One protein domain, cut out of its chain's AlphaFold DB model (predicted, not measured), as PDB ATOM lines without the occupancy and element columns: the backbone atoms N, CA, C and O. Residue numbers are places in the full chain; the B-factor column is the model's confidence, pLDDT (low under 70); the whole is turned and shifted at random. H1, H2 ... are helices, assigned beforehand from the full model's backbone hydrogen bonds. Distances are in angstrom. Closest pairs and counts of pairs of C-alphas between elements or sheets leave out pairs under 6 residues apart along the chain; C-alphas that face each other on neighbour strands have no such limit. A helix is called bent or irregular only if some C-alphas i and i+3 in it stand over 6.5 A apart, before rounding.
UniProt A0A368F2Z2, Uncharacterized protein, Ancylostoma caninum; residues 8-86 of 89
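Overview. This is residues 8 to 86 of the 89 residues of an uncharacterized protein of Ancylostoma caninum (UniProt A0A368F2Z2). H3 is the middle of a row of three helices: H1 packs on one side of it, and H4 folds back on the other side as a narrow, open V, with residues 79 to 86 sticking out free at its far end. H2, the shortest helix, lies off the row next to H1, with few contacts. The printed part has 79 residues with four named helices, H1, H2, H3 and H4 in that order, and no named strand, and its class is all helix. It is compact, with a radius of gyration of the C-alphas of 13.3 A, and spans 36 by 34 by 19 A.

Along the chain. H1 is residues 8 to 24, 24.5 A long, and begins at C-alpha 8 (22.678, 86.963, 97.027). H2 is residues 31 to 41, 15.4 A. H3 is residues 49 to 66, 26.1 A, from C-alpha 49 (22.989, 82.173, 86.761). H4 is residues 68 to 85, 25.9 A, ending at C-alpha 85 (26.757, 82.675, 73.951); it is irregular, with C-alphas 69 and 72 7.5 A apart.

Arrangement. H1 touches residues 51 to 59 of H3; the closest C-alphas, of Ile 16 and Ile 55, are 5.9 A apart. They run the same way at a tilt of 38 degrees, only just steep. H1 and H2 are close but not clearly touching, with the closest C-alphas, of Leu 15 and Leu 38, 7.9 A apart. H3 and H4 form a helical hairpin, opposite ways at a shallow tilt of 26 degrees. Residues 60 to 65 of H3 touch residues 70 to 74 of H4, with the closest C-alphas, of Lys 64 and Lys 71, 4.7 A apart. H4 is apart from H1 and H2, and H2 is apart from H3. Every O i to N i+4 pair is within hydrogen-bond range in H1, H2 and H3; in H4, 12 of 14 are.

Size, cuts and confidence. The two C-alphas farthest apart, of Ala 43 and Lys 69, are 37.1 A apart. The printed part has no cut. The link from H3 to H4 is tight; the other two are short. Mean pLDDT of the printed part is 84.7, and residues 8, 43 to 47 and 86 are under 70.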
ATOM      1  N   GLY A   8      22.110  86.983  98.382       60.97
ATOM      2  CA  GLY A   8      22.678  86.963  97.027       60.97
ATOM      3  C   GLY A   8      23.953  87.801  96.888       60.97
ATOM      4  O   GLY A   8      25.028  87.252  96.678       60.97
ATOM      5  N   ARG A   9      23.867  89.128  97.080       71.00
ATOM      6  CA  ARG A   9      25.013  90.046  96.884       71.00
ATOM      7  C   ARG A   9      26.165  89.812  97.866       71.00
ATOM      8  O   ARG A   9      27.325  89.893  97.477       71.00
ATOM      9  N   THR A  10      25.861  89.501  99.128       77.62
ATOM     10  CA  THR A  10      26.906  89.182 100.116       77.62
ATOM     11  C   THR A  10      27.590  87.863  99.765       77.62
ATOM     12  O   THR A  10      28.810  87.776  99.841       77.62
ATOM     13  N   GLY A  11      26.822  86.860  99.327       72.56
ATOM     14  CA  GLY A  11      27.352  85.592  98.838       72.56
ATOM     15  C   GLY A  11      28.282  85.752  97.637       72.56
ATOM     16  O   GLY A  11      29.363  85.174  97.619       72.56
ATOM     17  N   THR A  12      27.906  86.610  96.684       79.75
ATOM     18  CA  THR A  12      28.729  86.978  95.524       79.75
ATOM     19  C   THR A  12      30.087  87.544  95.943       79.75
ATOM     20  O   THR A  12      31.114  87.056  95.485       79.75
ATOM     21  N   ILE A  13      30.109  88.542  96.834       82.06
ATOM     22  CA  ILE A  13      31.362  89.185  97.265       82.06
ATOM     23  C   ILE A  13      32.243  88.211  98.058       82.06
ATOM     24  O   ILE A  13      33.448  88.151  97.824       82.06
ATOM     25  N   ILE A  14      31.650  87.418  98.961       85.12
ATOM     26  CA  ILE A  14      32.382  86.393  99.723       85.12
ATOM     27  C   ILE A  14      33.015  85.374  98.775       85.12
ATOM     28  O   ILE A  14      34.183  85.035  98.943       85.12
ATOM     29  N   LEU A  15      32.278  84.895  97.769       85.38
ATOM     30  CA  LEU A  15      32.819  83.903  96.844       85.38
ATOM     31  C   LEU A  15      33.978  84.476  96.016       85.38
ATOM     32  O   LEU A  15      34.988  83.795  95.858       85.38
ATOM     33  N   ILE A  16      33.886  85.729  95.556       90.31
ATOM     34  CA  ILE A  16      35.001  86.399  94.864       90.31
ATOM     35  C   ILE A  16      36.247  86.433  95.764       90.31
ATOM     36  O   ILE A  16      37.323  86.025  95.330       90.31
ATOM     37  N   ASP A  17      36.109  86.857  97.023       90.12
ATOM     38  CA  ASP A  17      37.226  86.914  97.977       90.12
ATOM     39  C   ASP A  17      37.842  85.526  98.236       90.12
ATOM     40  O   ASP A  17      39.063  85.371  98.175       90.12
ATOM     41  N   VAL A  18      37.017  84.492  98.436       90.00
ATOM     42  CA  VAL A  18      37.495  83.116  98.649       90.00
ATOM     43  C   VAL A  18      38.247  82.581  97.428       90.00
ATOM     44  O   VAL A  18      39.309  81.974  97.593       90.00
ATOM     45  N   ILE A  19      37.733  82.817  96.214       91.62
ATOM     46  CA  ILE A  19      38.398  82.398  94.973       91.62
ATOM     47  C   ILE A  19      39.760  83.079  94.862       91.62
ATOM     48  O   ILE A  19      40.772  82.397  94.706       91.62
ATOM     49  N   LEU A  20      39.808  84.407  94.994       91.19
ATOM     50  CA  LEU A  20      41.057  85.155  94.874       91.19
ATOM     51  C   LEU A  20      42.081  84.676  95.912       91.19
ATOM     52  O   LEU A  20      43.203  84.341  95.542       91.19
ATOM     53  N   ARG A  21      41.703  84.537  97.189       90.56
ATOM     54  CA  ARG A  21      42.617  84.038  98.235       90.56
ATOM     55  C   ARG A  21      43.189  82.662  97.913       90.56
ATOM     56  O   ARG A  21      44.380  82.446  98.131       90.56
ATOM     57  N   ARG A  22      42.374  81.736  97.396       90.19
ATOM     58  CA  ARG A  22      42.844  80.399  97.000       90.19
ATOM     59  C   ARG A  22      43.808  80.468  95.815       90.19
ATOM     60  O   ARG A  22      44.893  79.898  95.917       90.19
ATOM     61  N   LEU A  23      43.472  81.229  94.770       89.06
ATOM     62  CA  LEU A  23      44.341  81.420  93.601       89.06
ATOM     63  C   LEU A  23      45.694  82.028  93.991       89.06
ATOM     64  O   LEU A  23      46.739  81.518  93.593       89.06
ATOM     65  N   PHE A  24      45.694  83.081  94.814       86.62
ATOM     66  CA  PHE A  24      46.929  83.734  95.270       86.62
ATOM     67  C   PHE A  24      47.713  82.914  96.297       86.62
ATOM     68  O   PHE A  24      48.903  83.147  96.475       86.62
ATOM     69  N   SER A  25      47.082  81.916  96.919       90.81
ATOM     70  CA  SER A  25      47.762  80.923  97.758       90.81
ATOM     71  C   SER A  25      48.250  79.703  96.964       90.81
ATOM     72  O   SER A  25      48.599  78.699  97.581       90.81
ATOM     73  N   ALA A  26      48.225  79.755  95.624       86.31
ATOM     74  CA  ALA A  26      48.563  78.644  94.728       86.31
ATOM     75  C   ALA A  26      47.790  77.344  95.034       86.31
ATOM     76  O   ALA A  26      48.296  76.243  94.821       86.31
ATOM     77  N   LYS A  27      46.559  77.467  95.548       86.00
ATOM     78  CA  LYS A  27      45.672  76.330  95.803       86.00
ATOM     79  C   LYS A  27      44.769  76.108  94.602       86.00
ATOM     80  O   LYS A  27      44.183  77.060  94.085       86.00
ATOM     81  N   GLU A  28      44.615  74.850  94.213       85.69
ATOM     82  CA  GLU A  28      43.615  74.466  93.223       85.69
ATOM     83  C   GLU A  28      42.202  74.801  93.711       85.69
ATOM     84  O   GLU A  28      41.899  74.827  94.915       85.69
ATOM     85  N   ILE A  29      41.334  75.100  92.750       87.50
ATOM     86  CA  ILE A  29      39.944  75.449  93.002       87.50
ATOM     87  C   ILE A  29      39.068  74.550  92.149       87.50
ATOM     88  O   ILE A  29      38.992  74.719  90.935       87.50
ATOM     89  N   ASP A  30      38.357  73.646  92.811       88.94
ATOM     90  CA  ASP A  30      37.164  73.038  92.244       88.94
ATOM     91  C   ASP A  30      35.991  74.001  92.460       88.94
ATOM     92  O   ASP A  30      35.541  74.246  93.583       88.94
ATOM     93  N   MET A  31      35.516  74.590  91.365       83.62
ATOM     94  CA  MET A  31      34.430  75.566  91.393       83.62
ATOM     95  C   MET A  31      33.086  74.944  91.784       83.62
ATOM     96  O   MET A  31      32.269  75.618  92.412       83.62
ATOM     97  N   VAL A  32      32.854  73.671  91.451       84.38
ATOM     98  CA  VAL A  32      31.618  72.953  91.786       84.38
ATOM     99  C   VAL A  32      31.596  72.636  93.276       84.38
ATOM    100  O   VAL A  32      30.590  72.891  93.943       84.38
ATOM    101  N   ASP A  33      32.701  72.122  93.811       86.69
ATOM    102  CA  ASP A  33      32.835  71.835  95.241       86.69
ATOM    103  C   ASP A  33      32.760  73.112  96.090       86.69
ATOM    104  O   ASP A  33      32.034  73.176  97.088       86.69
ATOM    105  N   LEU A  34      33.424  74.183  95.644       85.50
ATOM    106  CA  LEU A  34      33.374  75.480  96.311       85.50
ATOM    107  C   LEU A  34      31.946  76.043  96.355       85.50
ATOM    108  O   LEU A  34      31.506  76.563  97.385       85.50
ATOM    109  N   PHE A  35      31.195  75.902  95.264       81.44
ATOM    110  CA  PHE A  35      29.803  76.332  95.199       81.44
ATOM    111  C   PHE A  35      28.890  75.504  96.116       81.44
ATOM    112  O   PHE A  35      28.075  76.071  96.849       81.44
ATOM    113  N   LYS A  36      29.054  74.174  96.130       83.31
ATOM    114  CA  LYS A  36      28.334  73.268  97.044       83.31
ATOM    115  C   LYS A  36      28.615  73.617  98.504       83.31
ATOM    116  O   LYS A  36      27.680  73.781  99.284       83.31
ATOM    117  N   THR A  37      29.885  73.810  98.854       83.06
ATOM    118  CA  THR A  37      30.317  74.199 100.202       83.06
ATOM    119  C   THR A  37      29.660  75.507 100.643       83.06
ATOM    120  O   THR A  37      29.122  75.589 101.748       83.06
ATOM    121  N   LEU A  38      29.621  76.519  99.771       75.88
ATOM    122  CA  LEU A  38      28.968  77.789 100.091       75.88
ATOM    123  C   LEU A  38      27.456  77.665 100.257       75.88
ATOM    124  O   LEU A  38      26.903  78.279 101.170       75.88
ATOM    125  N   ARG A  39      26.778  76.873  99.419       76.00
ATOM    126  CA  ARG A  39      25.340  76.622  99.588       76.00
ATOM    127  C   ARG A  39      25.030  75.864 100.876       76.00
ATOM    128  O   ARG A  39      24.006  76.149 101.489       76.00
ATOM    129  N   ASN A  40      25.915  74.965 101.305       78.12
ATOM    130  CA  ASN A  40      25.779  74.243 102.572       78.12
ATOM    131  C   ASN A  40      25.974  75.163 103.789       78.12
ATOM    132  O   ASN A  40      25.277  75.007 104.785       78.12
ATOM    133  N   GLN A  41      26.876  76.147 103.714       70.25
ATOM    134  CA  GLN A  41      27.084  77.124 104.793       70.25
ATOM    135  C   GLN A  41      26.037  78.249 104.803       70.25
ATOM    136  O   GLN A  41      25.763  78.837 105.850       70.25
ATOM    137  N   ARG A  42      25.452  78.572 103.645       70.06
ATOM    138  CA  ARG A  42      24.407  79.589 103.508       70.06
ATOM    139  C   ARG A  42      23.433  79.191 102.402       70.06
ATOM    140  O   ARG A  42      23.661  79.470 101.222       70.06
ATOM    141  N   ALA A  43      22.331  78.561 102.803       58.12
ATOM    142  CA  ALA A  43      21.254  78.191 101.892       58.12
ATOM    143  C   ALA A  43      20.797  79.412 101.067       58.12
ATOM    144  O   ALA A  43      20.767  80.539 101.564       58.12
ATOM    145  N   SER A  44      20.472  79.189  99.790       62.75
ATOM    146  CA  SER A  44      20.081  80.235  98.826       62.75
ATOM    147  C   SER A  44      21.176  81.243  98.433       62.75
ATOM    148  O   SER A  44      20.872  82.291  97.866       62.75
ATOM    149  N   CYS A  45      22.457  80.950  98.685       61.12
ATOM    150  CA  CYS A  45      23.574  81.705  98.112       61.12
ATOM    151  C   CYS A  45      23.660  81.477  96.586       61.12
ATOM    152  O   CYS A  45      23.661  80.331  96.136       61.12
ATOM    153  N   ILE A  46      23.737  82.570  95.810       64.00
ATOM    154  CA  ILE A  46      23.788  82.595  94.333       64.00
ATOM    155  C   ILE A  46      22.540  81.943  93.708       64.00
ATOM    156  O   ILE A  46      22.507  80.752  93.382       64.00
ATOM    157  N   GLN A  47      21.484  82.750  93.587       65.88
ATOM    158  CA  GLN A  47      20.141  82.298  93.192       65.88
ATOM    159  C   GLN A  47      19.912  82.315  91.680       65.88
ATOM    160  O   GLN A  47      19.022  81.625  91.198       65.88
ATOM    161  N   VAL A  48      20.696  83.102  90.942       75.75
ATOM    162  CA  VAL A  48      20.535  83.284  89.494       75.75
ATOM    163  C   VAL A  48      21.859  83.048  88.779       75.75
ATOM    164  O   VAL A  48      22.916  83.428  89.285       75.75
ATOM    165  N   GLU A  49      21.805  82.465  87.583       78.00
ATOM    166  CA  GLU A  49      22.989  82.173  86.761       78.00
ATOM    167  C   GLU A  49      23.841  83.424  86.517       78.00
ATOM    168  O   GLU A  49      25.063  83.381  86.641       78.00
ATOM    169  N   GLY A  50      23.199  84.577  86.304       79.25
ATOM    170  CA  GLY A  50      23.889  85.856  86.128       79.25
ATOM    171  C   GLY A  50      24.785  86.253  87.310       79.25
ATOM    172  O   GLY A  50      25.823  86.875  87.101       79.25
ATOM    173  N   GLN A  51      24.453  85.857  88.545       80.31
ATOM    174  CA  GLN A  51      25.322  86.091  89.706       80.31
ATOM    175  C   GLN A  51      26.566  85.206  89.657       80.31
ATOM    176  O   GLN A  51      27.645  85.670  90.012       80.31
ATOM    177  N   PHE A  52      26.433  83.956  89.210       82.56
ATOM    178  CA  PHE A  52      27.580  83.071  89.035       82.56
ATOM    179  C   PHE A  52      28.499  83.594  87.928       82.56
ATOM    180  O   PHE A  52      29.690  83.779  88.167       82.56
ATOM    181  N   VAL A  53      27.939  83.948  86.768       86.88
ATOM    182  CA  VAL A  53      28.692  84.565  85.665       86.88
ATOM    183  C   VAL A  53      29.413  85.826  86.144       86.88
ATOM    184  O   VAL A  53      30.615  85.958  85.936       86.88
ATOM    185  N   PHE A  54      28.728  86.712  86.871       87.56
ATOM    186  CA  PHE A  54      29.335  87.926  87.419       87.56
ATOM    187  C   PHE A  54      30.550  87.643  88.320       87.56
ATOM    188  O   PHE A  54      31.542  88.369  88.251       87.56
ATOM    189  N   ILE A  55      30.510  86.586  89.138       89.31
ATOM    190  CA  ILE A  55      31.629  86.187  90.013       89.31
ATOM    191  C   ILE A  55      32.843  85.790  89.178       89.31
ATOM    192  O   ILE A  55      33.943  86.276  89.441       89.31
ATOM    193  N   ILE A  56      32.643  84.959  88.151       90.12
ATOM    194  CA  ILE A  56      33.722  84.533  87.250       90.12
ATOM    195  C   ILE A  56      34.323  85.737  86.529       90.12
ATOM    196  O   ILE A  56      35.539  85.917  86.540       90.12
ATOM    197  N   LEU A  57      33.473  86.597  85.959       91.69
ATOM    198  CA  LEU A  57      33.909  87.803  85.255       91.69
ATOM    199  C   LEU A  57      34.713  88.737  86.165       91.69
ATOM    200  O   LEU A  57      35.767  89.220  85.762       91.69
ATOM    201  N   SER A  58      34.262  88.938  87.404       93.94
ATOM    202  CA  SER A  58      34.956  89.782  88.385       93.94
ATOM    203  C   SER A  58      36.336  89.229  88.751       93.94
ATOM    204  O   SER A  58      37.304  89.983  88.848       93.94
ATOM    205  N   VAL A  59      36.453  87.908  88.930       93.44
ATOM    206  CA  VAL A  59      37.737  87.247  89.212       93.44
ATOM    207  C   VAL A  59      38.686  87.371  88.019       93.44
ATOM    208  O   VAL A  59      39.854  87.717  88.197       93.44
ATOM    209  N   LEU A  60      38.197  87.119  86.802       93.31
ATOM    210  CA  LEU A  60      38.998  87.219  85.582       93.31
ATOM    211  C   LEU A  60      39.482  88.648  85.324       93.31
ATOM    212  O   LEU A  60      40.647  88.836  84.970       93.31
ATOM    213  N   ASP A  61      38.631  89.650  85.543       93.50
ATOM    214  CA  ASP A  61      39.009  91.057  85.398       93.50
ATOM    215  C   ASP A  61      40.076  91.460  86.426       93.50
ATOM    216  O   ASP A  61      41.096  92.063  86.078       93.50
ATOM    217  N   TYR A  62      39.933  91.007  87.676       93.69
ATOM    218  CA  TYR A  62      40.957  91.210  88.701       93.69
ATOM    219  C   TYR A  62      42.305  90.590  88.299       93.69
ATOM    220  O   TYR A  62      43.345  91.249  88.397       93.69
ATOM    221  N   ILE A  63      42.305  89.345  87.808       91.69
ATOM    222  CA  ILE A  63      43.517  88.664  87.320       91.69
ATOM    223  C   ILE A  63      44.124  89.436  86.148       91.69
ATOM    224  O   ILE A  63      45.331  89.665  86.131       91.69
ATOM    225  N   LYS A  64      43.308  89.885  85.192       93.00
ATOM    226  CA  LYS A  64      43.754  90.663  84.031       93.00
ATOM    227  C   LYS A  64      44.461  91.960  84.437       93.00
ATOM    228  O   LYS A  64      45.485  92.295  83.844       93.00
ATOM    229  N   ILE A  65      43.934  92.670  85.438       92.62
ATOM    230  CA  ILE A  65      44.492  93.937  85.936       92.62
ATOM    231  C   ILE A  65      45.763  93.702  86.761       92.62
ATOM    232  O   ILE A  65      46.757  94.402  86.579       92.62
ATOM    233  N   LYS A  66      45.748  92.735  87.686       92.94
ATOM    234  CA  LYS A  66      46.861  92.510  88.625       92.94
ATOM    235  C   LYS A  66      47.975  91.634  88.069       92.94
ATOM    236  O   LYS A  66      49.087  91.669  88.590       92.94
ATOM    237  N   MET A  67      47.701  90.850  87.031       91.06
ATOM    238  CA  MET A  67      48.643  89.897  86.451       91.06
ATOM    239  C   MET A  67      48.682  90.049  84.923       91.06
ATOM    240  O   MET A  67      48.109  89.227  84.202       91.06
ATOM    241  N   PRO A  68      49.415  91.051  84.397       90.62
ATOM    242  CA  PRO A  68      49.476  91.331  82.960       90.62
ATOM    243  C   PRO A  68      49.880  90.118  82.111       90.62
ATOM    244  O   PRO A  68      49.398  89.969  80.991       90.62
ATOM    245  N   LYS A  69      50.681  89.198  82.672       93.56
ATOM    246  CA  LYS A  69      51.078  87.930  82.031       93.56
ATOM    247  C   LYS A  69      49.907  87.021  81.630       93.56
ATOM    248  O   LYS A  69      50.079  86.149  80.787       93.56
ATOM    249  N   TYR A  70      48.731  87.189  82.237       92.88
ATOM    250  CA  TYR A  70      47.527  86.422  81.905       92.88
ATOM    251  C   TYR A  70      46.529  87.206  81.049       92.88
ATOM    252  O   TYR A  70      45.512  86.642  80.655       92.88
ATOM    253  N   LYS A  71      46.809  88.475  80.720       92.75
ATOM    254  CA  LYS A  71      45.887  89.362  79.996       92.75
ATOM    255  C   LYS A  71      45.393  88.753  78.684       92.75
ATOM    256  O   LYS A  71      44.192  88.762  78.438       92.75
ATOM    257  N   GLU A  72      46.291  88.198  77.874       95.06
ATOM    258  CA  GLU A  72      45.922  87.587  76.591       95.06
ATOM    259  C   GLU A  72      45.086  86.318  76.768       95.06
ATOM    260  O   GLU A  72      44.089  86.142  76.076       95.06
ATOM    261  N   LYS A  73      45.420  85.475  77.754       94.12
ATOM    262  CA  LYS A  73      44.626  84.279  78.074       94.12
ATOM    263  C   LYS A  73      43.213  84.641  78.525       94.12
ATOM    264  O   LYS A  73      42.259  84.011  78.081       94.12
ATOM    265  N   VAL A  74      43.081  85.659  79.379       94.00
ATOM    266  CA  VAL A  74      41.772  86.150  79.830       94.00
ATOM    267  C   VAL A  74      40.985  86.729  78.655       94.00
ATOM    268  O   VAL A  74      39.812  86.412  78.509       94.00
ATOM    269  N   ASN A  75      41.611  87.538  77.797       93.56
ATOM    270  CA  ASN A  75      40.939  88.095  76.622       93.56
ATOM    271  C   ASN A  75      40.435  86.996  75.682       93.56
ATOM    272  O   ASN A  75      39.258  87.013  75.339       93.56
ATOM    273  N   LYS A  76      41.281  86.012  75.360       94.50
ATOM    274  CA  LYS A  76      40.894  84.874  74.523       94.50
ATOM    275  C   LYS A  76      39.709  84.115  75.119       94.50
ATOM    276  O   LYS A  76      38.719  83.901  74.435       94.50
ATOM    277  N   PHE A  77      39.768  83.785  76.412       92.75
ATOM    278  CA  PHE A  77      38.650  83.135  77.100       92.75
ATOM    279  C   PHE A  77      37.357  83.959  77.001       92.75
ATOM    280  O   PHE A  77      36.285  83.412  76.778       92.75
ATOM    281  N   MET A  78      37.454  85.281  77.153       92.25
ATOM    282  CA  MET A  78      36.304  86.179  77.054       92.25
ATOM    283  C   MET A  78      35.729  86.260  75.635       92.25
ATOM    284  O   MET A  78      34.521  86.437  75.493       92.25
ATOM    285  N   GLU A  79      36.560  86.155  74.599       92.62
ATOM    286  CA  GLU A  79      36.107  86.058  73.207       92.62
ATOM    287  C   GLU A  79      35.415  84.721  72.946       92.62
ATOM    288  O   GLU A  79      34.274  84.712  72.487       92.62
ATOM    289  N   ASP A  80      36.043  83.609  73.334       91.00
ATOM    290  CA  ASP A  80      35.481  82.262  73.199       91.00
ATOM    291  C   ASP A  80      34.125  82.155  73.922       91.00
ATOM    292  O   ASP A  80      33.149  81.646  73.372       91.00
ATOM    293  N   PHE A  81      34.034  82.709  75.137       88.25
ATOM    294  CA  PHE A  81      32.804  82.739  75.928       88.25
ATOM    295  C   PHE A  81      31.689  83.550  75.255       88.25
ATOM    296  O   PHE A  81      30.538  83.120  75.243       88.25
ATOM    297  N   LYS A  82      32.009  84.711  74.668       86.31
ATOM    298  CA  LYS A  82      31.027  85.517  73.924       86.31
ATOM    299  C   LYS A  82      30.541  84.790  72.676       86.31
ATOM    300  O   LYS A  82      29.342  84.782  72.425       86.31
ATOM    301  N   THR A  83      31.448  84.165  71.932       89.25
ATOM    302  CA  THR A  83      31.106  83.385  70.737       89.25
ATOM    303  C   THR A  83      30.207  82.204  71.085       89.25
ATOM    304  O   THR A  83      29.233  81.962  70.387       89.25
ATOM    305  N   ALA A  84      30.465  81.513  72.198       84.44
ATOM    306  CA  ALA A  84      29.623  80.411  72.664       84.44
ATOM    307  C   ALA A  84      28.215  80.850  73.120       84.44
ATOM    308  O   ALA A  84      27.293  80.038  73.120       84.44
ATOM    309  N   LEU A  85      28.045  82.114  73.526       75.69
ATOM    310  CA  LEU A  85      26.757  82.675  73.951       75.69
ATOM    311  C   LEU A  85      25.918  83.240  72.798       75.69
ATOM    312  O   LEU A  85      24.710  83.400  72.963       75.69
ATOM    313  N   ILE A  86      26.535  83.571  71.662       67.75
ATOM    314  CA  ILE A  86      25.827  84.026  70.464       67.75
ATOM    315  C   ILE A  86      25.501  82.773  69.644       67.75
ATOM    316  O   ILE A  86      26.425  82.149  69.120       67.75
TER     317      ILE A  86